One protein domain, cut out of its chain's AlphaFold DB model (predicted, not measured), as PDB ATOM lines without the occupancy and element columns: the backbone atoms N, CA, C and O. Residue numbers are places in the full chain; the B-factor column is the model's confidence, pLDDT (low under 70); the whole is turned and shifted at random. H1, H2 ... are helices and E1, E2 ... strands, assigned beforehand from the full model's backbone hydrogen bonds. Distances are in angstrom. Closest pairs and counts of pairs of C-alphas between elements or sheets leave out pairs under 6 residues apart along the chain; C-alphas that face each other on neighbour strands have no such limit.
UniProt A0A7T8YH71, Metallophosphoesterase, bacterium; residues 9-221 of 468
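This is residues 9 to 221 of the 468 residues of the protein "Metallophosphoesterase" of bacterium (UniProt A0A7T8YH71). Look for a broad slab with helix H6 in its middle: H3 crosses H6 steeply, the small parallel sheet of E2, E3 and E4 sits toward one side, and H7 and H8 make a corner toward the opposite side. H1, H2 and H5 lie toward one rim, while H4, E1 and the long loop of residues 61 to 81 make the opposite rim; residues 185 to 191 stick out. The printed part has 213 residues with nine named helices and four named strands, in the order H1 H2 H3 H4 E1 E2 H5 E3 H6 E4 H7 H8 H9, and its class is mostly helix. It is compact, with a radius of gyration of the C-alphas of 17.8 A, and only just flat, with spans of 51 by 49 by 27 A.

Find C-alpha 9 at (-26.954, 142.886, 3.476), where H1, residues 9 to 12, begins; H2 is residues 16 to 20. From C-alpha 26 at (-10.710, 148.576, 19.344), H3 runs 28.2 A to residue 45. Next come H4, 57 to 60; E1, 82 to 87, 17.0 A; E2, 93 to 97; H5, 104 to 116, 18.2 A; and E3, 131 to 135. H6, 146 to 159, spans 20.0 A, and E4 is residues 164 to 166. H7, 174 to 187, spans 20.4 A; H8 is 198 to 206, and H9, 216 to 220, ends at C-alpha 220, (-24.883, 146.015, 33.811).

Start at H3 and H6, which touch at C-alphas 36 and 154, 5.8 A apart, at a steep tilt of 44 degrees. H3 also touches H4 (Ala 41 and Leu 60, 5.1 A between C-alphas) and H9 (Val 37 and Trp 217, 5.9 A). H6 only grazes the sheet, with its residues 153 to 158. In the sheet, N 95 and O 132 of E2 and E3 are 2.9 A apart, and N 165 and O 133 of E4 and E3 2.8 A, within hydrogen-bond range. E2, H5, E3 and E3, H6, E4 are strand-helix-strand units, parallel neighbours with a helix between, with right-handed crossovers; E1 pairs with no named strand. H5 and H6 touch only at their ends, C-alphas 104 and 149 being 5.5 A apart. H1 touches H5, and touches H2 only at the corner. H8 touches H6 and H7, about perpendicular to each, at 86 and 75 degrees. Every O i to N i+4 pair is within range in H2, H5, H6, H7 and H8, 15 of 16 in H3, and 0 of 1 in H9, where 2 of 2 O i to N i+3 pairs are.

The farthest C-alphas, Pro 90 and Gly 188, are 53.9 A apart, and the printed part has no cut. The links H3 to H4, H4 to E1 and H5 to E3 are long. Look for pLDDT under 70 at residues 22 to 23, 61 to 78, 175 to 195 and 209 to 214.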
ATOM      1  N   ILE A   9     -25.860 141.992   3.088       83.88
ATOM      2  CA  ILE A   9     -26.954 142.886   3.476       83.88
ATOM      3  C   ILE A   9     -26.427 144.183   4.101       83.88
ATOM      4  O   ILE A   9     -26.876 145.271   3.744       83.88
ATOM      5  N   VAL A  10     -25.394 144.086   4.941       83.75
ATOM      6  CA  VAL A  10     -24.719 145.228   5.572       83.75
ATOM      7  C   VAL A  10     -23.913 146.003   4.529       83.75
ATOM      8  O   VAL A  10     -23.959 147.234   4.469       83.75
ATOM      9  N   ARG A  11     -23.231 145.289   3.621       82.12
ATOM     10  CA  ARG A  11     -22.467 145.894   2.517       82.12
ATOM     11  C   ARG A  11     -23.325 146.724   1.553       82.12
ATOM     12  O   ARG A  11     -22.849 147.724   1.014       82.12
ATOM     13  N   LYS A  12     -24.576 146.327   1.336       83.75
ATOM     14  CA  LYS A  12     -25.509 146.994   0.414       83.75
ATOM     15  C   LYS A  12     -26.479 147.956   1.104       83.75
ATOM     16  O   LYS A  12     -27.236 148.633   0.409       83.75
ATOM     17  N   SER A  13     -26.475 148.013   2.435       82.25
ATOM     18  CA  SER A  13     -27.381 148.879   3.183       82.25
ATOM     19  C   SER A  13     -27.112 150.361   2.908       82.25
ATOM     20  O   SER A  13     -25.965 150.792   2.761       82.25
ATOM     21  N   LYS A  14     -28.192 151.148   2.850       80.38
ATOM     22  CA  LYS A  14     -28.126 152.614   2.783       80.38
ATOM     23  C   LYS A  14     -27.942 153.258   4.157       80.38
ATOM     24  O   LYS A  14     -27.438 154.379   4.195       80.38
ATOM     25  N   SER A  15     -28.298 152.547   5.232       84.38
ATOM     26  CA  SER A  15     -28.191 153.017   6.615       84.38
ATOM     27  C   SER A  15     -26.744 153.358   6.956       84.38
ATOM     28  O   SER A  15     -25.842 152.541   6.750       84.38
ATOM     29  N   GLU A  16     -26.520 154.564   7.473       83.06
ATOM     30  CA  GLU A  16     -25.184 155.018   7.859       83.06
ATOM     31  C   GLU A  16     -24.648 154.229   9.060       83.06
ATOM     32  O   GLU A  16     -23.477 153.860   9.086       83.06
ATOM     33  N   VAL A  17     -25.535 153.842   9.984       84.75
ATOM     34  CA  VAL A  17     -25.231 152.970  11.132       84.75
ATOM     35  C   VAL A  17     -24.542 151.687  10.671       84.75
ATOM     36  O   VAL A  17     -23.480 151.323  11.170       84.75
ATOM     37  N   LEU A  18     -25.104 151.029   9.656       86.81
ATOM     38  CA  LEU A  18     -24.576 149.776   9.118       86.81
ATOM     39  C   LEU A  18     -23.294 149.957   8.296       86.81
ATOM     40  O   LEU A  18     -22.476 149.040   8.220       86.81
ATOM     41  N   LYS A  19     -23.079 151.128   7.687       81.94
ATOM     42  CA  LYS A  19     -21.798 151.442   7.034       81.94
ATOM     43  C   LYS A  19     -20.685 151.643   8.061       81.94
ATOM     44  O   LYS A  19     -19.580 151.155   7.835       81.94
ATOM     45  N   ASN A  20     -20.998 152.265   9.197       81.25
ATOM     46  CA  ASN A  20     -20.052 152.537  10.283       81.25
ATOM     47  C   ASN A  20     -19.600 151.276  11.042       81.25
ATOM     48  O   ASN A  20     -18.608 151.314  11.770       81.25
ATOM     49  N   LEU A  21     -20.251 150.128  10.822       83.00
ATOM     50  CA  LEU A  21     -19.765 148.828  11.302       83.00
ATOM     51  C   LEU A  21     -18.555 148.292  10.505       83.00
ATOM     52  O   LEU A  21     -17.988 147.284  10.896       83.00
ATOM     53  N   ARG A  22     -18.143 148.918   9.390       65.12
ATOM     54  CA  ARG A  22     -17.039 148.425   8.526       65.12
ATOM     55  C   ARG A  22     -15.638 148.798   8.985       65.12
ATOM     56  O   ARG A  22     -14.685 148.159   8.553       65.12
ATOM     57  N   ALA A  23     -15.512 149.858   9.770       60.25
ATOM     58  CA  ALA A  23     -14.236 150.454  10.149       60.25
ATOM     59  C   ALA A  23     -14.089 150.425  11.671       60.25
ATOM     60  O   ALA A  23     -13.891 151.458  12.289       60.25
ATOM     61  N   VAL A  24     -14.290 149.252  12.271       75.81
ATOM     62  CA  VAL A  24     -14.229 149.098  13.726       75.81
ATOM     63  C   VAL A  24     -12.767 149.064  14.153       75.81
ATOM     64  O   VAL A  24     -12.049 148.153  13.745       75.81
ATOM     65  N   THR A  25     -12.329 150.021  14.969       87.12
ATOM     66  CA  THR A  25     -11.121 149.847  15.789       87.12
ATOM     67  C   THR A  25     -11.485 149.316  17.173       87.12
ATOM     68  O   THR A  25     -12.659 149.244  17.548       87.12
ATOM     69  N   TYR A  26     -10.478 148.929  17.951       86.12
ATOM     70  CA  TYR A  26     -10.710 148.576  19.344       86.12
ATOM     71  C   TYR A  26     -11.254 149.767  20.143       86.12
ATOM     72  O   TYR A  26     -12.214 149.619  20.892       86.12
ATOM     73  N   GLU A  27     -10.684 150.952  19.935       86.00
ATOM     74  CA  GLU A  27     -11.097 152.189  20.601       86.00
ATOM     75  C   GLU A  27     -12.574 152.492  20.321       86.00
ATOM     76  O   GLU A  27     -13.322 152.838  21.230       86.00
ATOM     77  N   ASP A  28     -13.031 152.267  19.087       87.62
ATOM     78  CA  ASP A  28     -14.438 152.422  18.715       87.62
ATOM     79  C   ASP A  28     -15.382 151.431  19.418       87.62
ATOM     80  O   ASP A  28     -16.577 151.710  19.577       87.62
ATOM     81  N   PHE A  29     -14.896 150.233  19.754       89.00
ATOM     82  CA  PHE A  29     -15.650 149.265  20.550       89.00
ATOM     83  C   PHE A  29     -15.674 149.687  22.020       89.00
ATOM     84  O   PHE A  29     -16.747 149.749  22.619       89.00
ATOM     85  N   ASP A  30     -14.504 149.985  22.585       86.12
ATOM     86  CA  ASP A  30     -14.340 150.325  23.997       86.12
ATOM     87  C   ASP A  30     -15.133 151.585  24.368       86.12
ATOM     88  O   ASP A  30     -15.878 151.584  25.345       86.12
ATOM     89  N   GLU A  31     -15.101 152.627  23.536       87.31
ATOM     90  CA  GLU A  31     -15.914 153.829  23.755       87.31
ATOM     91  C   GLU A  31     -17.424 153.539  23.707       87.31
ATOM     92  O   GLU A  31     -18.193 154.084  24.503       87.31
ATOM     93  N   ALA A  32     -17.874 152.629  22.834       90.38
ATOM     94  CA  ALA A  32     -19.275 152.210  22.805       90.38
ATOM     95  C   ALA A  32     -19.670 151.424  24.070       90.38
ATOM     96  O   ALA A  32     -20.766 151.631  24.599       90.38
ATOM     97  N   ALA A  33     -18.782 150.562  24.574       89.94
ATOM     98  CA  ALA A  33     -18.983 149.820  25.817       89.94
ATOM     99  C   ALA A  33     -19.023 150.753  27.039       89.94
ATOM    100  O   ALA A  33     -19.940 150.649  27.858       89.94
ATOM    101  N   LYS A  34     -18.099 151.721  27.125       87.06
ATOM    102  CA  LYS A  34     -18.067 152.738  28.189       87.06
ATOM    103  C   LYS A  34     -19.345 153.557  28.209       87.06
ATOM    104  O   LYS A  34     -19.923 153.773  29.271       87.06
ATOM    105  N   GLU A  35     -19.817 153.990  27.042       89.81
ATOM    106  CA  GLU A  35     -21.060 154.749  26.939       89.81
ATOM    107  C   GLU A  35     -22.278 153.907  27.346       89.81
ATOM    108  O   GLU A  35     -23.140 154.397  28.077       89.81
ATOM    109  N   PHE A  36     -22.337 152.631  26.945       92.81
ATOM    110  CA  PHE A  36     -23.375 151.705  27.406       92.81
ATOM    111  C   PHE A  36     -23.378 151.568  28.936       92.81
ATOM    112  O   PHE A  36     -24.436 151.670  29.567       92.81
ATOM    113  N   VAL A  37     -22.202 151.384  29.538       90.12
ATOM    114  CA  VAL A  37     -22.051 151.277  30.993       90.12
ATOM    115  C   VAL A  37     -22.447 152.569  31.688       90.12
ATOM    116  O   VAL A  37     -23.248 152.528  32.616       90.12
ATOM    117  N   ARG A  38     -21.994 153.726  31.198       87.81
ATOM    118  CA  ARG A  38     -22.352 155.037  31.752       87.81
ATOM    119  C   ARG A  38     -23.866 155.259  31.746       87.81
ATOM    120  O   ARG A  38     -24.432 155.682  32.751       87.81
ATOM    121  N   GLN A  39     -24.539 154.955  30.637       90.44
ATOM    122  CA  GLN A  39     -25.997 155.085  30.510       90.44
ATOM    123  C   GLN A  39     -26.744 154.108  31.424       90.44
ATOM    124  O   GLN A  39     -27.713 154.484  32.091       90.44
ATOM    125  N   SER A  40     -26.272 152.864  31.498       91.94
ATOM    126  CA  SER A  40     -26.842 151.846  32.380       91.94
ATOM    127  C   SER A  40     -26.681 152.238  33.848       91.94
ATOM    128  O   SER A  40     -27.660 152.240  34.591       91.94
ATOM    129  N   ALA A  41     -25.490 152.671  34.254       89.56
ATOM    130  CA  ALA A  41     -25.199 153.134  35.601       89.56
ATOM    131  C   ALA A  41     -26.052 154.349  35.994       89.56
ATOM    132  O   ALA A  41     -26.641 154.355  37.074       89.56
ATOM    133  N   LEU A  42     -26.222 155.335  35.104       88.06
ATOM    134  CA  LEU A  42     -27.126 156.468  35.334       88.06
ATOM    135  C   LEU A  42     -28.569 156.014  35.591       88.06
ATOM    136  O   LEU A  42     -29.227 156.515  36.504       88.06
ATOM    137  N   ARG A  43     -29.063 155.041  34.818       90.00
ATOM    138  CA  ARG A  43     -30.399 154.464  35.015       90.00
ATOM    139  C   ARG A  43     -30.523 153.738  36.357       90.00
ATOM    140  O   ARG A  43     -31.571 153.840  36.992       90.00
ATOM    141  N   LEU A  44     -29.491 152.998  36.756       91.62
ATOM    142  CA  LEU A  44     -29.446 152.265  38.023       91.62
ATOM    143  C   LEU A  44     -29.377 153.222  39.224       91.62
ATOM    144  O   LEU A  44     -30.144 153.045  40.168       91.62
ATOM    145  N   ARG A  45     -28.558 154.282  39.143       89.38
ATOM    146  CA  ARG A  45     -28.464 155.368  40.142       89.38
ATOM    147  C   ARG A  45     -29.794 156.101  40.329       89.38
ATOM    148  O   ARG A  45     -30.192 156.382  41.451       89.38
ATOM    149  N   ALA A  46     -30.492 156.404  39.234       88.69
ATOM    150  CA  ALA A  46     -31.789 157.087  39.268       88.69
ATOM    151  C   ALA A  46     -32.967 156.160  39.639       88.69
ATOM    152  O   ALA A  46     -34.127 156.582  39.637       88.69
ATOM    153  N   GLY A  47     -32.693 154.878  39.870       88.06
ATOM    154  CA  GLY A  47     -33.673 153.862  40.208       88.06
ATOM    155  C   GLY A  47     -34.045 153.834  41.679       88.06
ATOM    156  O   GLY A  47     -33.200 154.035  42.539       88.06
ATOM    157  N   ASN A  48     -35.289 153.458  41.966       93.44
ATOM    158  CA  ASN A  48     -35.673 153.045  43.312       93.44
ATOM    159  C   ASN A  48     -35.372 151.551  43.479       93.44
ATOM    160  O   ASN A  48     -35.850 150.731  42.683       93.44
ATOM    161  N   TRP A  49     -34.610 151.212  44.512       95.69
ATOM    162  CA  TRP A  49     -34.205 149.844  44.823       95.69
ATOM    163  C   TRP A  49     -35.044 149.280  45.961       95.69
ATOM    164  O   TRP A  49     -35.478 150.006  46.855       95.69
ATOM    165  N   LEU A  50     -35.307 147.978  45.910       94.38
ATOM    166  CA  LEU A  50     -35.984 147.291  46.997       94.38
ATOM    167  C   LEU A  50     -35.124 147.397  48.262       94.38
ATOM    168  O   LEU A  50     -33.918 147.204  48.194       94.38
ATOM    169  N   TYR A  51     -35.738 147.708  49.404       89.94
ATOM    170  CA  TYR A  51     -35.045 147.874  50.693       89.94
ATOM    171  C   TYR A  51     -33.935 148.938  50.712       89.94
ATOM    172  O   TYR A  51     -33.075 148.892  51.588       89.94
ATOM    173  N   ASP A  52     -33.935 149.870  49.753       83.88
ATOM    174  CA  ASP A  52     -32.870 150.860  49.567       83.88
ATOM    175  C   ASP A  52     -31.470 150.224  49.396       83.88
ATOM    176  O   ASP A  52     -30.445 150.864  49.648       83.88
ATOM    177  N   THR A  53     -31.404 148.962  48.942       85.94
ATOM    178  CA  THR A  53     -30.141 148.271  48.654       85.94
ATOM    179  C   THR A  53     -29.643 148.665  47.267       85.94
ATOM    180  O   THR A  53     -30.005 148.093  46.240       85.94
ATOM    181  N   LEU A  54     -28.820 149.709  47.231       85.25
ATOM    182  CA  LEU A  54     -28.134 150.160  46.024       85.25
ATOM    183  C   LEU A  54     -26.876 149.316  45.761       85.25
ATOM    184  O   LEU A  54     -26.217 148.889  46.714       85.25
ATOM    185  N   PRO A  55     -26.496 149.103  44.485       83.75
ATOM    186  CA  PRO A  55     -25.156 148.638  44.148       83.75
ATOM    187  C   PRO A  55     -24.079 149.566  44.729       83.75
ATOM    188  O   PRO A  55     -24.351 150.727  45.033       83.75
ATOM    189  N   THR A  56     -22.847 149.072  44.862       81.00
ATOM    190  CA  THR A  56     -21.734 149.888  45.374       81.00
ATOM    191  C   THR A  56     -21.458 151.092  44.470       81.00
ATOM    192  O   THR A  56     -21.669 151.023  43.259       81.00
ATOM    193  N   GLU A  57     -20.949 152.190  45.036       78.69
ATOM    194  CA  GLU A  57     -20.571 153.374  44.246       78.69
ATOM    195  C   GLU A  57     -19.555 153.021  43.154       78.69
ATOM    196  O   GLU A  57     -19.774 153.379  42.003       78.69
ATOM    197  N   ASP A  58     -18.557 152.186  43.458       72.56
ATOM    198  CA  ASP A  58     -17.583 151.703  42.471       72.56
ATOM    199  C   ASP A  58     -18.262 150.995  41.272       72.56
ATOM    200  O   ASP A  58     -17.843 151.131  40.120       72.56
ATOM    201  N   PHE A  59     -19.345 150.243  41.518       73.00
ATOM    202  CA  PHE A  59     -20.156 149.647  40.452       73.00
ATOM    203  C   PHE A  59     -20.960 150.710  39.701       73.00
ATOM    204  O   PHE A  59     -21.112 150.646  38.487       73.00
ATOM    205  N   LEU A  60     -21.477 151.724  40.379       74.50
ATOM    206  CA  LEU A  60     -22.246 152.785  39.736       74.50
ATOM    207  C   LEU A  60     -21.365 153.840  39.028       74.50
ATOM    208  O   LEU A  60     -21.892 154.634  38.247       74.50
ATOM    209  N   ASP A  61     -20.052 153.843  39.262       69.94
ATOM    210  CA  ASP A  61     -19.060 154.694  38.588       69.94
ATOM    211  C   ASP A  61     -18.399 154.024  37.372       69.94
ATOM    212  O   ASP A  61     -17.671 154.677  36.626       69.94
ATOM    213  N   GLY A  62     -18.679 152.741  37.107       61.41
ATOM    214  CA  GLY A  62     -18.015 152.015  36.015       61.41
ATOM    215  C   GLY A  62     -16.606 151.539  36.370       61.41
ATOM    216  O   GLY A  62     -15.833 151.170  35.480       61.41
ATOM    217  N   GLU A  63     -16.247 151.561  37.655       56.19
ATOM    218  CA  GLU A  63     -14.942 151.112  38.138       56.19
ATOM    219  C   GLU A  63     -14.917 149.607  38.438       56.19
ATOM    220  O   GLU A  63     -13.851 148.991  38.370       56.19
ATOM    221  N   VAL A  64     -16.082 148.988  38.673       52.25
ATOM    222  CA  VAL A  64     -16.226 147.541  38.898       52.25
ATOM    223  C   VAL A  64     -16.731 146.847  37.639       52.25
ATOM    224  O   VAL A  64     -17.803 147.143  37.122       52.25
ATOM    225  N   GLY A  65     -15.963 145.863  37.190       49.75
ATOM    226  CA  GLY A  65     -16.409 144.824  36.273       49.75
ATOM    227  C   GLY A  65     -15.732 143.514  36.631       49.75
ATOM    228  O   GLY A  65     -14.687 143.538  37.289       49.75
ATOM    229  N   ASP A  66     -16.305 142.397  36.173       47.56
ATOM    230  CA  ASP A  66     -15.898 141.001  36.425       47.56
ATOM    231  C   ASP A  66     -14.373 140.730  36.410       47.56
ATOM    232  O   ASP A  66     -13.917 139.724  36.963       47.56
ATOM    233  N   PHE A  67     -13.555 141.611  35.821       47.59
ATOM    234  CA  PHE A  67     -12.123 141.392  35.716       47.59
ATOM    235  C   PHE A  67     -11.163 142.587  35.851       47.59
ATOM    236  O   PHE A  67      -9.988 142.299  36.078       47.59
ATOM    237  N   LYS A  68     -11.577 143.870  35.810       39.91
ATOM    238  CA  LYS A  68     -10.677 145.047  36.027       39.91
ATOM    239  C   LYS A  68      -9.858 144.937  37.338       39.91
ATOM    240  O   LYS A  68      -8.812 145.542  37.523       39.91
ATOM    241  N   ILE A  69     -10.335 144.071  38.230       44.50
ATOM    242  CA  ILE A  69      -9.836 143.720  39.560       44.50
ATOM    243  C   ILE A  69      -8.776 142.584  39.550       44.50
ATOM    244  O   ILE A  69      -8.307 142.145  40.600       44.50
ATOM    245  N   LEU A  70      -8.374 142.054  38.388       40.81
ATOM    246  CA  LEU A  70      -7.362 140.988  38.325       40.81
ATOM    247  C   LEU A  70      -5.915 141.489  38.362       40.81
ATOM    248  O   LEU A  70      -5.044 140.713  38.761       40.81
ATOM    249  N   GLU A  71      -5.645 142.741  37.986       42.47
ATOM    250  CA  GLU A  71      -4.263 143.224  37.865       42.47
ATOM    251  C   GLU A  71      -3.731 143.904  39.135       42.47
ATOM    252  O   GLU A  71      -2.542 143.796  39.440       42.47
ATOM    253  N   GLU A  72      -4.608 144.479  39.964       40.62
ATOM    254  CA  GLU A  72      -4.209 145.150  41.202       40.62
ATOM    255  C   GLU A  72      -4.965 144.602  42.428       40.62
ATOM    256  O   GLU A  72      -6.133 144.873  42.673       40.62
ATOM    257  N   ALA A  73      -4.235 143.817  43.226       37.62
ATOM    258  CA  ALA A  73      -4.398 143.646  44.671       37.62
ATOM    259  C   ALA A  73      -5.792 143.297  45.237       37.62
ATOM    260  O   ALA A  73      -6.546 144.184  45.596       37.62
ATOM    261  N   LYS A  74      -6.035 142.012  45.561       38.34
ATOM    262  CA  LYS A  74      -6.952 141.557  46.644       38.34
ATOM    263  C   LYS A  74      -8.370 142.181  46.687       38.34
ATOM    264  O   LYS A  74      -9.048 142.017  47.699       38.34
ATOM    265  N   ALA A  75      -8.832 142.849  45.636       41.75
ATOM    266  CA  ALA A  75     -10.135 143.481  45.600       41.75
ATOM    267  C   ALA A  75     -11.201 142.431  45.278       41.75
ATOM    268  O   ALA A  75     -10.989 141.425  44.594       41.75
ATOM    269  N   HIS A  76     -12.324 142.595  45.951       43.53
ATOM    270  CA  HIS A  76     -13.311 141.563  46.150       43.53
ATOM    271  C   HIS A  76     -14.181 141.377  44.894       43.53
ATOM    272  O   HIS A  76     -14.562 142.323  44.216       43.53
ATOM    273  N   ARG A  77     -14.454 140.108  44.580       54.62
ATOM    274  CA  ARG A  77     -15.240 139.635  43.433       54.62
ATOM    275  C   ARG A  77     -16.719 139.981  43.608       54.62
ATOM    276  O   ARG A  77     -17.396 139.270  44.350       54.62
ATOM    277  N   PHE A  78     -17.244 140.963  42.883       58.44
ATOM    278  CA  PHE A  78     -18.665 141.297  42.979       58.44
ATOM    279  C   PHE A  78     -19.340 141.329  41.607       58.44
ATOM    280  O   PHE A  78     -19.674 142.385  41.082       58.44
ATOM    281  N   PHE A  79     -19.612 140.140  41.058       73.94
ATOM    282  CA  PHE A  79     -20.773 139.999  40.177       73.94
ATOM    283  C   PHE A  79     -21.972 140.559  40.948       73.94
ATOM    284  O   PHE A  79     -22.271 140.070  42.042       73.94
ATOM    285  N   THR A  80     -22.601 141.598  40.403       81.31
ATOM    286  CA  THR A  80     -23.696 142.332  41.050       81.31
ATOM    287  C   THR A  80     -25.001 142.026  40.313       81.31
ATOM    288  O   THR A  80     -25.437 142.800  39.464       81.31
ATOM    289  N   PRO A  81     -25.609 140.852  40.549       87.88
ATOM    290  CA  PRO A  81     -26.836 140.452  39.881       87.88
ATOM    291  C   PRO A  81     -28.027 141.256  40.376       87.88
ATOM    292  O   PRO A  81     -28.235 141.423  41.578       87.88
ATOM    293  N   PHE A  82     -28.876 141.655  39.441       93.50
ATOM    294  CA  PHE A  82     -30.130 142.316  39.755       93.50
ATOM    295  C   PHE A  82     -31.218 141.946  38.748       93.50
ATOM    296  O   PHE A  82     -30.953 141.493  37.627       93.50
ATOM    297  N   VAL A  83     -32.463 142.148  39.163       96.38
ATOM    298  CA  VAL A  83     -33.654 142.018  38.318       96.38
ATOM    299  C   VAL A  83     -34.383 143.352  38.227       96.38
ATOM    300  O   VAL A  83     -34.201 144.243  39.060       96.38
ATOM    301  N   VAL A  84     -35.209 143.502  37.195       97.56
ATOM    302  CA  VAL A  84     -35.904 144.757  36.893       97.56
ATOM    303  C   VAL A  84     -37.406 144.542  36.884       97.56
ATOM    304  O   VAL A  84     -37.898 143.631  36.226       97.56
ATOM    305  N   LYS A  85     -38.150 145.442  37.525       97.56
ATOM    306  CA  LYS A  85     -39.586 145.620  37.311       97.56
ATOM    307  C   LYS A  85     -39.838 146.789  36.373       97.56
ATOM    308  O   LYS A  85     -39.308 147.887  36.565       97.56
ATOM    309  N   LYS A  86     -40.702 146.584  35.380       96.50
ATOM    310  CA  LYS A  86     -41.174 147.649  34.496       96.50
ATOM    311  C   LYS A  86     -42.672 147.510  34.267       96.50
ATOM    312  O   LYS A  86     -43.126 146.471  33.815       96.50
ATOM    313  N   ILE A  87     -43.422 148.569  34.541       96.38
ATOM    314  CA  ILE A  87     -44.835 148.660  34.165       96.38
ATOM    315  C   ILE A  87     -44.936 149.559  32.926       96.38
ATOM    316  O   ILE A  87     -44.194 150.549  32.814       96.38
ATOM    317  N   PHE A  88     -45.780 149.159  31.983       96.44
ATOM    318  CA  PHE A  88     -46.126 149.904  30.778       96.44
ATOM    319  C   PHE A  88     -47.635 150.132  30.704       96.44
ATOM    320  O   PHE A  88     -48.409 149.423  31.346       96.44
ATOM    321  N   GLU A  89     -48.018 151.116  29.897       95.75
ATOM    322  CA  GLU A  89     -49.416 151.428  29.619       95.75
ATOM    323  C   GLU A  89     -50.052 150.364  28.705       95.75
ATOM    324  O   GLU A  89     -49.351 149.783  27.857       95.75
ATOM    325  N   PRO A  90     -51.374 150.137  28.814       95.69
ATOM    326  CA  PRO A  90     -52.132 149.373  27.827       95.69
ATOM    327  C   PRO A  90     -51.885 149.875  26.395       95.69
ATOM    328  O   PRO A  90     -51.696 151.069  26.164       95.69
ATOM    329  N   GLY A  91     -51.872 148.961  25.430       96.31
ATOM    330  CA  GLY A  91     -51.518 149.214  24.032       96.31
ATOM    331  C   GLY A  91     -50.018 149.121  23.733       96.31
ATOM    332  O   GLY A  91     -49.638 149.080  22.565       96.31
ATOM    333  N   THR A  92     -49.148 149.037  24.749       98.25
ATOM    334  CA  THR A  92     -47.698 148.919  24.523       98.25
ATOM    335  C   THR A  92     -47.346 147.617  23.796       98.25
ATOM    336  O   THR A  92     -47.745 146.522  24.200       98.25
ATOM    337  N   ARG A  93     -46.525 147.733  22.750       98.25
ATOM    338  CA  ARG A  93     -45.997 146.650  21.918       98.25
ATOM    339  C   ARG A  93     -44.516 146.420  22.217       98.25
ATOM    340  O   ARG A  93     -43.710 147.346  22.188       98.25
ATOM    341  N   ILE A  94     -44.146 145.169  22.461       98.56
ATOM    342  CA  ILE A  94     -42.791 144.752  22.830       98.56
ATOM    343  C   ILE A  94     -42.286 143.780  21.771       98.56
ATOM    344  O   ILE A  94     -42.740 142.637  21.738       98.56
ATOM    345  N   ALA A  95     -41.345 144.198  20.925       98.56
ATOM    346  CA  ALA A  95     -40.605 143.249  20.098       98.56
ATOM    347  C   ALA A  95     -39.607 142.480  20.965       98.56
ATOM    348  O   ALA A  95     -38.799 143.085  21.663       98.56
ATOM    349  N   VAL A  96     -39.656 141.156  20.916       98.56
ATOM    350  CA  VAL A  96     -38.819 140.253  21.698       98.56
ATOM    351  C   VAL A  96     -37.942 139.458  20.745       98.56
ATOM    352  O   VAL A  96     -38.449 138.744  19.876       98.56
ATOM    353  N   ILE A  97     -36.632 139.594  20.921       98.44
ATOM    354  CA  ILE A  97     -35.601 138.973  20.091       98.44
ATOM    355  C   ILE A  97     -34.787 138.029  20.983       98.44
ATOM    356  O   ILE A  97     -34.374 138.415  22.080       98.44
ATOM    357  N   GLY A  98     -34.629 136.782  20.531       96.88
ATOM    358  CA  GLY A  98     -33.884 135.735  21.229       96.88
ATOM    359  C   GLY A  98     -32.371 135.838  21.033       96.88
ATOM    360  O   GLY A  98     -31.841 136.931  20.829       96.88
ATOM    361  N   ASP A  99     -31.705 134.688  21.097       96.44
ATOM    362  CA  ASP A  99     -30.251 134.559  20.972       96.44
ATOM    363  C   ASP A  99     -29.759 135.102  19.623       96.44
ATOM    364  O   ASP A  99     -30.368 134.851  18.580       96.44
ATOM    365  N   VAL A 100     -28.652 135.850  19.630       96.00
ATOM    366  CA  VAL A 100     -28.068 136.432  18.409       96.00
ATOM    367  C   VAL A 100     -26.789 135.721  17.991       96.00
ATOM    368  O   VAL A 100     -26.579 135.507  16.800       96.00
ATOM    369  N   HIS A 101     -25.941 135.354  18.954       93.69
ATOM    370  CA  HIS A 101     -24.726 134.570  18.728       93.69
ATOM    371  C   HIS A 101     -23.857 135.053  17.562       93.69
ATOM    372  O   HIS A 101     -23.412 134.264  16.735       93.69
ATOM    373  N   GLY A 102     -23.626 136.366  17.469       92.00
ATOM    374  CA  GLY A 102     -22.797 136.950  16.414       92.00
ATOM    375  C   GLY A 102     -23.407 136.913  15.006       92.00
ATOM    376  O   GLY A 102     -22.711 137.263  14.056       92.00
ATOM    377  N   ASP A 103     -24.674 136.522  14.828       92.12
ATOM    378  CA  ASP A 103     -25.341 136.546  13.521       92.12
ATOM    379  C   ASP A 103     -25.854 137.956  13.175       92.12
ATOM    380  O   ASP A 103     -27.033 138.313  13.308       92.12
ATOM    381  N   LEU A 104     -24.920 138.791  12.715       92.38
ATOM    382  CA  LEU A 104     -25.195 140.165  12.301       92.38
ATOM    383  C   LEU A 104     -26.191 140.246  11.134       92.38
ATOM    384  O   LEU A 104     -26.977 141.193  11.064       92.38
ATOM    385  N   GLU A 105     -26.157 139.295  10.197       91.19
ATOM    386  CA  GLU A 105     -27.046 139.310   9.032       91.19
ATOM    387  C   GLU A 105     -28.499 139.125   9.462       91.19
ATOM    388  O   GLU A 105     -29.360 139.940   9.109       91.19
ATOM    389  N   SER A 106     -28.753 138.106  10.276       92.19
ATOM    390  CA  SER A 106     -30.076 137.780  10.795       92.19
ATOM    391  C   SER A 106     -30.639 138.898  11.678       92.19
ATOM    392  O   SER A 106     -31.795 139.303  11.499       92.19
ATOM    393  N   LEU A 107     -29.809 139.504  12.539       95.50
ATOM    394  CA  LEU A 107     -30.203 140.678  13.325       95.50
ATOM    395  C   LEU A 107     -30.625 141.855  12.426       95.50
ATOM    396  O   LEU A 107     -31.683 142.453  12.631       95.50
ATOM    397  N   VAL A 108     -29.845 142.169  11.388       94.25
ATOM    398  CA  VAL A 108     -30.169 143.255  10.446       94.25
ATOM    399  C   VAL A 108     -31.446 142.963   9.656       94.25
ATOM    400  O   VAL A 108     -32.217 143.882   9.368       94.25
ATOM    401  N   VAL A 109     -31.722 141.700   9.317       92.94
ATOM    402  CA  VAL A 109     -32.996 141.316   8.687       92.94
ATOM    403  C   VAL A 109     -34.182 141.653   9.591       92.94
ATOM    404  O   VAL A 109     -35.157 142.221   9.088       92.94
ATOM    405  N   ILE A 110     -34.088 141.352  10.891       95.56
ATOM    406  CA  ILE A 110     -35.129 141.657  11.883       95.56
ATOM    407  C   ILE A 110     -35.310 143.172  12.031       95.56
ATOM    408  O   ILE A 110     -36.429 143.666  11.896       95.56
ATOM    409  N   LEU A 111     -34.228 143.936  12.217       96.38
ATOM    410  CA  LEU A 111     -34.307 145.399  12.361       96.38
ATOM    411  C   LEU A 111     -34.919 146.069  11.122       96.38
ATOM    412  O   LEU A 111     -35.800 146.919  11.239       96.38
ATOM    413  N   ASN A 112     -34.530 145.630   9.923       93.88
ATOM    414  CA  ASN A 112     -35.128 146.114   8.679       93.88
ATOM    415  C   ASN A 112     -36.613 145.736   8.555       93.88
ATOM    416  O   ASN A 112     -37.363 146.407   7.850       93.88
ATOM    417  N   ASP A 113     -37.047 144.636   9.173       94.75
ATOM    418  CA  ASP A 113     -38.457 144.253   9.204       94.75
ATOM    419  C   ASP A 113     -39.284 145.137  10.136       94.75
ATOM    420  O   ASP A 113     -40.365 145.585   9.753       94.75
ATOM    421  N   LEU A 114     -38.745 145.468  11.310       96.81
ATOM    422  CA  LEU A 114     -39.342 146.448  12.220       96.81
ATOM    423  C   LEU A 114     -39.419 147.840  11.567       96.81
ATOM    424  O   LEU A 114     -40.449 148.510  11.646       96.81
ATOM    425  N   GLN A 115     -38.375 148.244  10.835       95.75
ATOM    426  CA  GLN A 115     -38.367 149.480  10.049       95.75
ATOM    427  C   GLN A 115     -39.460 149.487   8.970       95.75
ATOM    428  O   GLN A 115     -40.224 150.443   8.864       95.75
ATOM    429  N   ARG A 116     -39.596 148.408   8.182       94.25
ATOM    430  CA  ARG A 116     -40.654 148.297   7.155       94.25
ATOM    431  C   ARG A 116     -42.066 148.370   7.732       94.25
ATOM    432  O   ARG A 116     -42.984 148.773   7.023       94.25
ATOM    433  N   GLN A 117     -42.241 147.983   8.990       94.94
ATOM    434  CA  GLN A 117     -43.507 148.103   9.713       94.94
ATOM    435  C   GLN A 117     -43.766 149.511  10.269       94.94
ATOM    436  O   GLN A 117     -44.797 149.725  10.903       94.94
ATOM    437  N   GLY A 118     -42.860 150.469  10.045       96.56
ATOM    438  CA  GLY A 118     -42.975 151.834  10.555       96.56
ATOM    439  C   GLY A 118     -42.724 151.946  12.059       96.56
ATOM    440  O   GLY A 118     -43.169 152.907  12.677       96.56
ATOM    441  N   LEU A 119     -42.050 150.959  12.660       98.19
ATOM    442  CA  LEU A 119     -41.691 150.978  14.082       98.19
ATOM    443  C   LEU A 119     -40.353 151.680  14.314       98.19
ATOM    444  O   LEU A 119     -40.153 152.279  15.373       98.19
ATOM    445  N   LEU A 120     -39.466 151.605  13.316       98.19
ATOM    446  CA  LEU A 120     -38.143 152.219  13.307       98.19
ATOM    447  C   LEU A 120     -37.964 153.144  12.095       98.19
ATOM    448  O   LEU A 120     -38.559 152.893  11.044       98.19
ATOM    449  N   ASP A 121     -37.113 154.162  12.219       96.31
ATOM    450  CA  ASP A 121     -36.632 154.960  11.081       96.31
ATOM    451  C   ASP A 121     -35.407 154.323  10.375       96.31
ATOM    452  O   ASP A 121     -35.017 153.187  10.659       96.31
ATOM    453  N   GLU A 122     -34.805 155.032   9.410       92.12
ATOM    454  CA  GLU A 122     -33.632 154.559   8.646       92.12
ATOM    455  C   GLU A 122     -32.340 154.422   9.470       92.12
ATOM    456  O   GLU A 122     -31.399 153.730   9.052       92.12
ATOM    457  N   GLU A 123     -32.298 155.054  10.639       93.81
ATOM    458  CA  GLU A 123     -31.196 155.000  11.599       93.81
ATOM    459  C   GLU A 123     -31.518 154.072  12.782       93.81
ATOM    460  O   GLU A 123     -30.745 153.971  13.727       93.81
ATOM    461  N   TYR A 124     -32.618 153.319  12.704       96.44
ATOM    462  CA  TYR A 124     -33.103 152.433  13.760       96.44
ATOM    463  C   TYR A 124     -33.481 153.143  15.072       96.44
ATOM    464  O   TYR A 124     -33.458 152.524  16.143       96.44
ATOM    465  N   HIS A 125     -33.892 154.411  15.008       98.00
ATOM    466  CA  HIS A 125     -34.609 155.038  16.114       98.00
ATOM    467  C   HIS A 125     -36.028 154.481  16.201       98.00
ATOM    468  O   HIS A 125     -36.717 154.345  15.191       98.00
ATOM    469  N   VAL A 126     -36.489 154.192  17.414       98.38
ATOM    470  CA  VAL A 126     -37.872 153.839  17.721       98.38
ATOM    471  C   VAL A 126     -38.730 155.087  17.565       98.38
ATOM    472  O   VAL A 126     -38.651 156.009  18.374       98.38
ATOM    473  N   ILE A 127     -39.565 155.100  16.526       97.81
ATOM    474  CA  ILE A 127     -40.456 156.226  16.203       97.81
ATOM    475  C   ILE A 127     -41.895 156.009  16.680       97.81
ATOM    476  O   ILE A 127     -42.665 156.961  16.772       97.81
ATOM    477  N   ALA A 128     -42.268 154.767  16.994       96.88
ATOM    478  CA  ALA A 128     -43.573 154.447  17.559       96.88
ATOM    479  C   ALA A 128     -43.583 154.670  19.084       96.88
ATOM    480  O   ALA A 128     -42.812 154.053  19.823       96.88
ATOM    481  N   GLU A 129     -44.475 155.542  19.566       95.25
ATOM    482  CA  GLU A 129     -44.543 155.944  20.982       95.25
ATOM    483  C   GLU A 129     -44.874 154.782  21.929       95.25
ATOM    484  O   GLU A 129     -44.361 154.720  23.047       95.25
ATOM    485  N   ASP A 130     -45.678 153.833  21.466       97.00
ATOM    486  CA  ASP A 130     -46.160 152.650  22.178       97.00
ATOM    487  C   ASP A 130     -45.275 151.414  21.945       97.00
ATOM    488  O   ASP A 130     -45.683 150.303  22.256       97.00
ATOM    489  N   PHE A 131     -44.072 151.569  21.388       98.62
ATOM    490  CA  PHE A 131     -43.207 150.444  21.031       98.62
ATOM    491  C   PHE A 131     -41.919 150.405  21.856       98.62
ATOM    492  O   PHE A 131     -41.353 151.447  22.199       98.62
ATOM    493  N   VAL A 132     -41.454 149.194  22.166       98.69
ATOM    494  CA  VAL A 132     -40.153 148.907  22.785       98.69
ATOM    495  C   VAL A 132     -39.554 147.616  22.218       98.69
ATOM    496  O   VAL A 132     -40.269 146.773  21.675       98.69
ATOM    497  N   ILE A 133     -38.243 147.432  22.384       98.75
ATOM    498  CA  ILE A 133     -37.514 146.222  21.979       98.75
ATOM    499  C   ILE A 133     -36.849 145.591  23.203       98.75
ATOM    500  O   ILE A 133     -36.211 146.282  23.997       98.75
ATOM    501  N   MET A 134     -36.979 144.276  23.340       98.56
ATOM    502  CA  MET A 134     -36.376 143.449  24.377       98.56
ATOM    503  C   MET A 134     -35.497 142.374  23.737       98.56
ATOM    504  O   MET A 134     -35.989 141.528  22.990       98.56
ATOM    505  N   PHE A 135     -34.212 142.381  24.070       98.62
ATOM    506  CA  PHE A 135     -33.262 141.342  23.691       98.62
ATOM    507  C   PHE A 135     -33.021 140.400  24.868       98.62
ATOM    508  O   PHE A 135     -32.631 140.850  25.944       98.62
ATOM    509  N   LEU A 136     -33.209 139.098  24.656       98.06
ATOM    510  CA  LEU A 136     -33.215 138.106  25.734       98.06
ATOM    511  C   LEU A 136     -31.825 137.637  26.189       98.06
ATOM    512  O   LEU A 136     -31.761 136.929  27.183       98.06
ATOM    513  N   GLY A 137     -30.735 138.040  25.534       96.00
ATOM    514  CA  GLY A 137     -29.359 137.661  25.895       96.00
ATOM    515  C   GLY A 137     -28.666 136.891  24.773       96.00
ATOM    516  O   GLY A 137     -29.207 136.797  23.675       96.00
ATOM    517  N   ASP A 138     -27.479 136.361  25.059       95.19
ATOM    518  CA  ASP A 138     -26.655 135.548  24.161       95.19
ATOM    519  C   ASP A 138     -26.363 136.250  22.829       95.19
ATOM    520  O   ASP A 138     -26.717 135.819  21.729       95.19
ATOM    521  N   TYR A 139     -25.688 137.390  22.934       95.94
ATOM    522  CA  TYR A 139     -25.390 138.267  21.800       95.94
ATOM    523  C   TYR A 139     -24.179 137.810  21.000       95.94
ATOM    524  O   TYR A 139     -24.050 138.101  19.813       95.94
ATOM    525  N   SER A 140     -23.278 137.115  21.680       91.12
ATOM    526  CA  SER A 140     -21.933 136.823  21.217       91.12
ATOM    527  C   SER A 140     -21.654 135.322  21.166       91.12
ATOM    528  O   SER A 140     -22.435 134.509  21.671       91.12
ATOM    529  N   ASN A 141     -20.487 134.977  20.620       86.44
ATOM    530  CA  ASN A 141     -19.999 133.617  20.388       86.44
ATOM    531  C   ASN A 141     -20.747 132.870  19.267       86.44
ATOM    532  O   ASN A 141     -21.806 133.286  18.828       86.44
ATOM    533  N   TYR A 142     -20.180 131.745  18.835       84.19
ATOM    534  CA  TYR A 142     -20.532 130.890  17.697       84.19
ATOM    535  C   TYR A 142     -20.303 131.493  16.305       84.19
ATOM    536  O   TYR A 142     -19.496 130.923  15.569       84.19
ATOM    537  N   MET A 143     -20.931 132.620  15.945       86.19
ATOM    538  CA  MET A 143     -20.798 133.212  14.599       86.19
ATOM    539  C   MET A 143     -19.780 134.368  14.542       86.19
ATOM    540  O   MET A 143     -19.557 135.058  15.544       86.19
ATOM    541  N   PRO A 144     -19.162 134.621  13.367       82.25
ATOM    542  CA  PRO A 144     -18.000 135.504  13.236       82.25
ATOM    543  C   PRO A 144     -18.348 136.999  13.092       82.25
ATOM    544  O   PRO A 144     -17.750 137.680  12.269       82.25
ATOM    545  N   HIS A 145     -19.301 137.543  13.853       90.69
ATOM    546  CA  HIS A 145     -19.563 138.999  13.905       90.69
ATOM    547  C   HIS A 145     -20.062 139.460  15.286       90.69
ATOM    548  O   HIS A 145     -20.900 140.361  15.398       90.69
ATOM    549  N   SER A 146     -19.579 138.835  16.364       91.44
ATOM    550  CA  SER A 146     -19.988 139.170  17.732       91.44
ATOM    551  C   SER A 146     -19.624 140.611  18.104       91.44
ATOM    552  O   SER A 146     -20.407 141.283  18.776       91.44
ATOM    553  N   VAL A 147     -18.478 141.121  17.639       91.12
ATOM    554  CA  VAL A 147     -18.042 142.505  17.887       91.12
ATOM    555  C   VAL A 147     -19.016 143.498  17.254       91.12
ATOM    556  O   VAL A 147     -19.450 144.444  17.913       91.12
ATOM    557  N   GLU A 148     -19.402 143.296  15.993       93.31
ATOM    558  CA  GLU A 148     -20.351 144.184  15.317       93.31
ATOM    559  C   GLU A 148     -21.761 144.077  15.897       93.31
ATOM    560  O   GLU A 148     -22.423 145.105  16.041       93.31
ATOM    561  N   VAL A 149     -22.210 142.868  16.257       95.25
ATOM    562  CA  VAL A 149     -23.499 142.665  16.933       95.25
ATOM    563  C   VAL A 149     -23.542 143.465  18.230       95.25
ATOM    564  O   VAL A 149     -24.454 144.269  18.417       95.25
ATOM    565  N   VAL A 150     -22.542 143.313  19.100       95.12
ATOM    566  CA  VAL A 150     -22.507 144.018  20.389       95.12
ATOM    567  C   VAL A 150     -22.456 145.537  20.188       95.12
ATOM    568  O   VAL A 150     -23.218 146.258  20.835       95.12
ATOM    569  N   ARG A 151     -21.661 146.050  19.236       93.62
ATOM    570  CA  ARG A 151     -21.651 147.495  18.918       93.62
ATOM    571  C   ARG A 151     -22.999 147.994  18.413       93.62
ATOM    572  O   ARG A 151     -23.425 149.081  18.803       93.62
ATOM    573  N   LEU A 152     -23.679 147.223  17.565       96.62
ATOM    574  CA  LEU A 152     -25.015 147.572  17.090       96.62
ATOM    575  C   LEU A 152     -26.021 147.597  18.250       96.62
ATOM    576  O   LEU A 152     -26.822 148.525  18.328       96.62
ATOM    577  N   LEU A 153     -25.948 146.652  19.189       97.81
ATOM    578  CA  LEU A 153     -26.795 146.644  20.386       97.81
ATOM    579  C   LEU A 153     -26.519 147.845  21.303       97.81
ATOM    580  O   LEU A 153     -27.469 148.471  21.774       97.81
ATOM    581  N   PHE A 154     -25.254 148.228  21.509       96.06
ATOM    582  CA  PHE A 154     -24.904 149.447  22.255       96.06
ATOM    583  C   PHE A 154     -25.416 150.708  21.565       96.06
ATOM    584  O   PHE A 154     -25.976 151.587  22.223       96.06
ATOM    585  N   TYR A 155     -25.289 150.784  20.239       96.31
ATOM    586  CA  TYR A 155     -25.868 151.868  19.454       96.31
ATOM    587  C   TYR A 155     -27.386 151.943  19.657       96.31
ATOM    588  O   TYR A 155     -27.886 152.999  20.045       96.31
ATOM    589  N   LEU A 156     -28.100 150.825  19.472       98.06
ATOM    590  CA  LEU A 156     -29.553 150.751  19.634       98.06
ATOM    591  C   LEU A 156     -29.978 151.152  21.045       98.06
ATOM    592  O   LEU A 156     -30.916 151.930  21.184       98.06
ATOM    593  N   HIS A 157     -29.285 150.671  22.079       97.00
ATOM    594  CA  HIS A 157     -29.550 151.047  23.465       97.00
ATOM    595  C   HIS A 157     -29.381 152.554  23.699       97.00
ATOM    596  O   HIS A 157     -30.242 153.186  24.309       97.00
ATOM    597  N   ARG A 158     -28.288 153.137  23.190       95.38
ATOM    598  CA  ARG A 158     -27.944 154.551  23.375       95.38
ATOM    599  C   ARG A 158     -28.939 155.483  22.689       95.38
ATOM    600  O   ARG A 158     -29.402 156.434  23.311       95.38
ATOM    601  N   VAL A 159     -29.253 155.238  21.416       95.88
ATOM    602  CA  VAL A 159     -30.133 156.134  20.643       95.88
ATOM    603  C   VAL A 159     -31.614 155.933  20.970       95.88
ATOM    604  O   VAL A 159     -32.420 156.823  20.730       95.88
ATOM    605  N   ASN A 160     -31.963 154.798  21.585       97.38
ATOM    606  CA  ASN A 160     -33.315 154.464  22.031       97.38
ATOM    607  C   ASN A 160     -33.377 154.290  23.553       97.38
ATOM    608  O   ASN A 160     -33.945 153.314  24.062       97.38
ATOM    609  N   PHE A 161     -32.761 155.212  24.294       93.00
ATOM    610  CA  PHE A 161     -32.680 155.121  25.746       93.00
ATOM    611  C   PHE A 161     -34.079 155.002  26.377       93.00
ATOM    612  O   PHE A 161     -34.974 155.807  26.129       93.00
ATOM    613  N   GLY A 162     -34.287 153.953  27.179       92.44
ATOM    614  CA  GLY A 162     -35.589 153.636  27.781       92.44
ATOM    615  C   GLY A 162     -36.587 152.909  26.865       92.44
ATOM    616  O   GLY A 162     -37.688 152.596  27.319       92.44
ATOM    617  N   LYS A 163     -36.209 152.613  25.615       97.12
ATOM    618  CA  LYS A 163     -37.022 151.896  24.618       97.12
ATOM    619  C   LYS A 163     -36.381 150.598  24.115       97.12
ATOM    620  O   LYS A 163     -37.107 149.721  23.659       97.12
ATOM    621  N   VAL A 164     -35.060 150.445  24.233       98.19
ATOM    622  CA  VAL A 164     -34.337 149.196  23.932       98.19
ATOM    623  C   VAL A 164     -33.720 148.622  25.208       98.19
ATOM    624  O   VAL A 164     -32.912 149.270  25.881       98.19
ATOM    625  N   PHE A 165     -34.104 147.391  25.535       97.62
ATOM    626  CA  PHE A 165     -33.697 146.674  26.739       97.62
ATOM    627  C   PHE A 165     -32.832 145.468  26.380       97.62
ATOM    628  O   PHE A 165     -33.206 144.659  25.534       97.62
ATOM    629  N   LEU A 166     -31.686 145.362  27.052       98.06
ATOM    630  CA  LEU A 166     -30.748 144.251  26.940       98.06
ATOM    631  C   LEU A 166     -30.762 143.457  28.252       98.06
ATOM    632  O   LEU A 166     -30.919 144.043  29.328       98.06
ATOM    633  N   MET A 167     -30.621 142.143  28.151       95.62
ATOM    634  CA  MET A 167     -30.616 141.174  29.240       95.62
ATOM    635  C   MET A 167     -29.345 140.338  29.206       95.62
ATOM    636  O   MET A 167     -28.686 140.221  28.177       95.62
ATOM    637  N   ARG A 168     -29.004 139.736  30.343       94.44
ATOM    638  CA  ARG A 168     -27.834 138.872  30.437       94.44
ATOM    639  C   ARG A 168     -28.175 137.456  29.980       94.44
ATOM    640  O   ARG A 168     -29.091 136.844  30.529       94.44
ATOM    641  N   GLY A 169     -27.426 136.937  29.009       93.00
ATOM    642  CA  GLY A 169     -27.416 135.522  28.656       93.00
ATOM    643  C   GLY A 169     -26.335 134.733  29.388       93.00
ATOM    644  O   GLY A 169     -25.561 135.279  30.186       93.00
ATOM    645  N   ASN A 170     -26.266 133.422  29.150       87.81
ATOM    646  CA  ASN A 170     -25.182 132.615  29.714       87.81
ATOM    647  C   ASN A 170     -23.851 132.817  28.977       87.81
ATOM    648  O   ASN A 170     -22.800 132.514  29.552       87.81
ATOM    649  N   HIS A 171     -23.891 133.330  27.748       87.25
ATOM    650  CA  HIS A 171     -22.719 133.730  26.977       87.25
ATOM    651  C   HIS A 171     -22.195 135.119  27.358       87.25
ATOM    652  O   HIS A 171     -21.000 135.369  27.206       87.25
ATOM    653  N   GLU A 172     -22.998 135.963  28.013       87.88
ATOM    654  CA  GLU A 172     -22.549 137.194  28.687       87.88
ATOM    655  C   GLU A 172     -21.966 136.885  30.079       87.88
ATOM    656  O   GLU A 172     -22.242 137.524  31.098       87.88
ATOM    657  N   TYR A 173     -21.148 135.834  30.142       77.81
ATOM    658  CA  TYR A 173     -20.416 135.427  31.329       77.81
ATOM    659  C   TYR A 173     -18.945 135.244  30.987       77.81
ATOM    660  O   TYR A 173     -18.562 134.443  30.128       77.81
ATOM    661  N   ALA A 174     -18.117 135.974  31.720       70.31
ATOM    662  CA  ALA A 174     -16.671 135.869  31.795       70.31
ATOM    663  C   ALA A 174     -16.133 134.435  31.631       70.31
ATOM    664  O   ALA A 174     -15.338 134.137  30.737       70.31
ATOM    665  N   LEU A 175     -16.610 133.514  32.476       66.94
ATOM    666  CA  LEU A 175     -16.148 132.126  32.456       66.94
ATOM    667  C   LEU A 175     -16.657 131.336  31.254       66.94
ATOM    668  O   LEU A 175     -15.999 130.375  30.878       66.94
ATOM    669  N   CYS A 176     -17.798 131.701  30.661       67.62
ATOM    670  CA  CYS A 176     -18.263 131.057  29.434       67.62
ATOM    671  C   CYS A 176     -17.307 131.386  28.283       67.62
ATOM    672  O   CYS A 176     -16.780 130.475  27.650       67.62
ATOM    673  N   ASN A 177     -16.980 132.667  28.106       67.19
ATOM    674  CA  ASN A 177     -16.028 133.120  27.091       67.19
ATOM    675  C   ASN A 177     -14.629 132.528  27.319       67.19
ATOM    676  O   ASN A 177     -14.007 132.038  26.381       67.19
ATOM    677  N   LYS A 178     -14.159 132.489  28.574       64.38
ATOM    678  CA  LYS A 178     -12.884 131.852  28.928       64.38
ATOM    679  C   LYS A 178     -12.892 130.341  28.682       64.38
ATOM    680  O   LYS A 178     -11.926 129.818  28.146       64.38
ATOM    681  N   ALA A 179     -13.952 129.631  29.068       62.31
ATOM    682  CA  ALA A 179     -14.047 128.187  28.857       62.31
ATOM    683  C   ALA A 179     -14.113 127.837  27.368       62.31
ATOM    684  O   ALA A 179     -13.514 126.847  26.959       62.31
ATOM    685  N   LEU A 180     -14.808 128.651  26.566       58.69
ATOM    686  CA  LEU A 180     -14.756 128.555  25.112       58.69
ATOM    687  C   LEU A 180     -13.310 128.757  24.643       58.69
ATOM    688  O   LEU A 180     -12.750 127.831  24.067       58.69
ATOM    689  N   TYR A 181     -12.665 129.873  25.003       56.81
ATOM    690  CA  TYR A 181     -11.261 130.170  24.675       56.81
ATOM    691  C   TYR A 181     -10.278 129.029  25.030       56.81
ATOM    692  O   TYR A 181      -9.481 128.594  24.200       56.81
ATOM    693  N   GLU A 182     -10.351 128.486  26.248       61.53
ATOM    694  CA  GLU A 182      -9.483 127.395  26.719       61.53
ATOM    695  C   GLU A 182      -9.743 126.067  25.988       61.53
ATOM    696  O   GLU A 182      -8.803 125.300  25.744       61.53
ATOM    697  N   GLN A 183     -10.995 125.790  25.597       56.44
ATOM    698  CA  GLN A 183     -11.318 124.629  24.762       56.44
ATOM    699  C   GLN A 183     -10.628 124.715  23.390       56.44
ATOM    700  O   GLN A 183     -10.091 123.702  22.937       56.44
ATOM    701  N   TYR A 184     -10.543 125.901  22.772       50.38
ATOM    702  CA  TYR A 184      -9.787 126.094  21.520       50.38
ATOM    703  C   TYR A 184      -8.295 125.857  21.686       50.38
ATOM    704  O   TYR A 184      -7.688 125.157  20.873       50.38
ATOM    705  N   ALA A 185      -7.705 126.402  22.756       52.84
ATOM    706  CA  ALA A 185      -6.271 126.288  23.016       52.84
ATOM    707  C   ALA A 185      -5.812 124.828  23.193       52.84
ATOM    708  O   ALA A 185      -4.653 124.509  22.935       52.84
ATOM    709  N   THR A 186      -6.720 123.941  23.617       49.84
ATOM    710  CA  THR A 186      -6.403 122.546  23.961       49.84
ATOM    711  C   THR A 186      -6.674 121.560  22.819       49.84
ATOM    712  O   THR A 186      -5.951 120.575  22.687       49.84
ATOM    713  N   ILE A 187      -7.706 121.786  21.997       48.03
ATOM    714  CA  ILE A 187      -8.176 120.799  21.003       48.03
ATOM    715  C   ILE A 187      -7.536 121.020  19.617       48.03
ATOM    716  O   ILE A 187      -7.484 120.100  18.803       48.03
ATOM    717  N   GLY A 188      -6.954 122.198  19.367       47.50
ATOM    718  CA  GLY A 188      -6.410 122.557  18.058       47.50
ATOM    719  C   GLY A 188      -7.517 122.889  17.049       47.50
ATOM    720  O   GLY A 188      -8.616 122.340  17.088       47.50
ATOM    721  N   GLN A 189      -7.226 123.809  16.126       47.81
ATOM    722  CA  GLN A 189      -8.195 124.444  15.213       47.81
ATOM    723  C   GLN A 189      -8.978 123.491  14.282       47.81
ATOM    724  O   GLN A 189      -9.879 123.945  13.584       47.81
ATOM    725  N   GLN A 190      -8.640 122.198  14.208       44.50
ATOM    726  CA  GLN A 190      -9.116 121.318  13.133       44.50
ATOM    727  C   GLN A 190     -10.407 120.535  13.422       44.50
ATOM    728  O   GLN A 190     -10.966 120.005  12.467       44.50
ATOM    729  N   ASP A 191     -10.913 120.479  14.663       44.75
ATOM    730  CA  ASP A 191     -11.970 119.505  15.023       44.75
ATOM    731  C   ASP A 191     -13.206 120.083  15.754       44.75
ATOM    732  O   ASP A 191     -14.003 119.347  16.334       44.75
ATOM    733  N   LEU A 192     -13.407 121.407  15.739       45.28
ATOM    734  CA  LEU A 192     -14.472 122.080  16.506       45.28
ATOM    735  C   LEU A 192     -15.424 122.908  15.637       45.28
ATOM    736  O   LEU A 192     -15.596 124.094  15.900       45.28
ATOM    737  N   GLY A 193     -16.045 122.303  14.619       45.94
ATOM    738  CA  GLY A 193     -16.992 122.988  13.723       45.94
ATOM    739  C   GLY A 193     -17.841 124.081  14.403       45.94
ATOM    740  O   GLY A 193     -18.391 123.856  15.477       45.94
ATOM    741  N   GLU A 194     -17.896 125.262  13.775       52.38
ATOM    742  CA  GLU A 194     -18.789 126.398  14.089       52.38
ATOM    743  C   GLU A 194     -18.867 126.832  15.560       52.38
ATOM    744  O   GLU A 194     -19.910 127.255  16.058       52.38
ATOM    745  N   ARG A 195     -17.764 126.751  16.296       61.53
ATOM    746  CA  ARG A 195     -17.662 127.451  17.572       61.53
ATOM    747  C   ARG A 195     -16.662 128.563  17.361       61.53
ATOM    748  O   ARG A 195     -15.507 128.266  17.086       61.53
ATOM    749  N   TYR A 196     -17.050 129.803  17.616       73.62
ATOM    750  CA  TYR A 196     -16.161 130.961  17.626       73.62
ATOM    751  C   TYR A 196     -16.394 131.773  18.906       73.62
ATOM    752  O   TYR A 196     -17.548 131.956  19.277       73.62
ATOM    753  N   SER A 197     -15.368 132.216  19.637       80.94
ATOM    754  CA  SER A 197     -15.597 133.009  20.864       80.94
ATOM    755  C   SER A 197     -15.430 134.508  20.630       80.94
ATOM    756  O   SER A 197     -14.602 134.913  19.821       80.94
ATOM    757  N   LEU A 198     -16.144 135.349  21.386       85.06
ATOM    758  CA  LEU A 198     -15.959 136.804  21.313       85.06
ATOM    759  C   LEU A 198     -14.505 137.206  21.607       85.06
ATOM    760  O   LEU A 198     -13.969 138.117  20.988       85.06
ATOM    761  N   ILE A 199     -13.855 136.505  22.537       80.62
ATOM    762  CA  ILE A 199     -12.449 136.739  22.885       80.62
ATOM    763  C   ILE A 199     -11.524 136.455  21.695       80.62
ATOM    764  O   ILE A 199     -10.603 137.227  21.433       80.62
ATOM    765  N   GLU A 200     -11.766 135.359  20.981       79.62
ATOM    766  CA  GLU A 200     -11.030 135.033  19.758       79.62
ATOM    767  C   GLU A 200     -11.253 136.108  18.688       79.62
ATOM    768  O   GLU A 200     -10.291 136.546  18.062       79.62
ATOM    769  N   GLU A 201     -12.474 136.642  18.587       85.50
ATOM    770  CA  GLU A 201     -12.789 137.794  17.734       85.50
ATOM    771  C   GLU A 201     -11.961 139.027  18.045       85.50
ATOM    772  O   GLU A 201     -11.408 139.647  17.135       85.50
ATOM    773  N   PHE A 202     -11.835 139.373  19.325       85.31
ATOM    774  CA  PHE A 202     -10.995 140.491  19.742       85.31
ATOM    775  C   PHE A 202      -9.523 140.258  19.397       85.31
ATOM    776  O   PHE A 202      -8.853 141.169  18.899       85.31
ATOM    777  N   ALA A 203      -9.027 139.044  19.626       82.12
ATOM    778  CA  ALA A 203      -7.650 138.683  19.326       82.12
ATOM    779  C   ALA A 203      -7.356 138.771  17.822       82.12
ATOM    780  O   ALA A 203      -6.336 139.335  17.429       82.12
ATOM    781  N   GLU A 204      -8.250 138.262  16.975       82.75
ATOM    782  CA  GLU A 204      -8.063 138.265  15.523       82.75
ATOM    783  C   GLU A 204      -8.248 139.653  14.897       82.75
ATOM    784  O   GLU A 204      -7.464 140.032  14.024       82.75
ATOM    785  N   LYS A 205      -9.253 140.429  15.332       84.75
ATOM    786  CA  LYS A 205      -9.548 141.752  14.753       84.75
ATOM    787  C   LYS A 205      -8.614 142.848  15.237       84.75
ATOM    788  O   LYS A 205      -8.278 143.741  14.462       84.75
ATOM    789  N   PHE A 206      -8.220 142.801  16.506       85.25
ATOM    790  CA  PHE A 206      -7.532 143.918  17.156       85.25
ATOM    791  C   PHE A 206      -6.157 143.555  17.718       85.25
ATOM    792  O   PHE A 206      -5.437 144.441  18.166       85.25
ATOM    793  N   GLY A 207      -5.768 142.274  17.709       80.19
ATOM    794  CA  GLY A 207      -4.514 141.832  18.323       80.19
ATOM    795  C   GLY A 207      -4.522 141.936  19.851       80.19
ATOM    796  O   GLY A 207      -3.461 142.073  20.460       80.19
ATOM    797  N   ILE A 208      -5.706 141.909  20.474       73.25
ATOM    798  CA  ILE A 208      -5.874 142.062  21.923       73.25
ATOM    799  C   ILE A 208      -6.047 140.690  22.565       73.25
ATOM    800  O   ILE A 208      -7.025 139.988  22.328       73.25
ATOM    801  N   TYR A 209      -5.084 140.336  23.413       65.38
ATOM    802  CA  TYR A 209      -5.015 139.052  24.118       65.38
ATOM    803  C   TYR A 209      -5.156 139.206  25.636       65.38
ATOM    804  O   TYR A 209      -4.867 138.267  26.373       65.38
ATOM    805  N   TYR A 210      -5.518 140.396  26.125       58.50
ATOM    806  CA  TYR A 210      -5.743 140.626  27.547       58.50
ATOM    807  C   TYR A 210      -7.209 140.984  27.790       58.50
ATOM    808  O   TYR A 210      -7.759 141.912  27.211       58.50
ATOM    809  N   TYR A 211      -7.836 140.129  28.589       60.69
ATOM    810  CA  TYR A 211      -9.273 139.846  28.630       60.69
ATOM    811  C   TYR A 211     -10.102 140.622  29.668       60.69
ATOM    812  O   TYR A 211     -11.315 140.726  29.475       60.69
ATOM    813  N   PRO A 212      -9.518 141.131  30.773       55.53
ATOM    814  CA  PRO A 212     -10.294 141.740  31.834       55.53
ATOM    815  C   PRO A 212     -11.169 142.947  31.496       55.53
ATOM    816  O   PRO A 212     -12.341 143.011  31.873       55.53
ATOM    817  N   ASP A 213     -10.606 143.888  30.753       57.16
ATOM    818  CA  ASP A 213     -11.227 145.195  30.553       57.16
ATOM    819  C   ASP A 213     -12.255 145.187  29.420       57.16
ATOM    820  O   ASP A 213     -12.859 146.207  29.130       57.16
ATOM    821  N   LEU A 214     -12.490 144.040  28.779       65.44
ATOM    822  CA  LEU A 214     -13.356 143.945  27.601       65.44
ATOM    823  C   LEU A 214     -14.804 143.581  27.924       65.44
ATOM    824  O   LEU A 214     -15.688 143.803  27.100       65.44
ATOM    825  N   LEU A 215     -15.049 142.976  29.090       76.56
ATOM    826  CA  LEU A 215     -16.309 142.285  29.400       76.56
ATOM    827  C   LEU A 215     -17.049 142.869  30.616       76.56
ATOM    828  O   LEU A 215     -18.077 142.332  31.019       76.56
ATOM    829  N   TYR A 216     -16.554 143.970  31.193       77.44
ATOM    830  CA  TYR A 216     -17.141 144.625  32.377       77.44
ATOM    831  C   TYR A 216     -18.609 145.030  32.184       77.44
ATOM    832  O   TYR A 216     -19.397 145.026  33.126       77.44
ATOM    833  N   TRP A 217     -19.006 145.326  30.948       85.12
ATOM    834  CA  TRP A 217     -20.377 145.685  30.602       85.12
ATOM    835  C   TRP A 217     -21.393 144.557  30.850       85.12
ATOM    836  O   TRP A 217     -22.579 144.847  31.001       85.12
ATOM    837  N   TYR A 218     -20.964 143.291  30.962       87.50
ATOM    838  CA  TYR A 218     -21.851 142.174  31.307       87.50
ATOM    839  C   TYR A 218     -22.554 142.358  32.657       87.50
ATOM    840  O   TYR A 218     -23.681 141.888  32.827       87.50
ATOM    841  N   ASP A 219     -21.929 143.039  33.618       83.00
ATOM    842  CA  ASP A 219     -22.502 143.213  34.959       83.00
ATOM    843  C   ASP A 219     -23.636 144.245  35.004       83.00
ATOM    844  O   ASP A 219     -24.437 144.237  35.933       83.00
ATOM    845  N   TYR A 220     -23.781 145.059  33.957       90.44
ATOM    846  CA  TYR A 220     -24.883 146.015  33.811       90.44
ATOM    847  C   TYR A 220     -26.107 145.418  33.113       90.44
ATOM    848  O   TYR A 220     -27.140 146.082  32.987       90.44
ATOM    849  N   LEU A 221     -26.011 144.166  32.663       94.06
ATOM    850  CA  LEU A 221     -27.123 143.440  32.069       94.06
ATOM    851  C   LEU A 221     -27.965 142.772  33.171       94.06
ATOM    852  O   LEU A 221     -27.441 141.953  33.930       94.06
TER     853      LEU A 221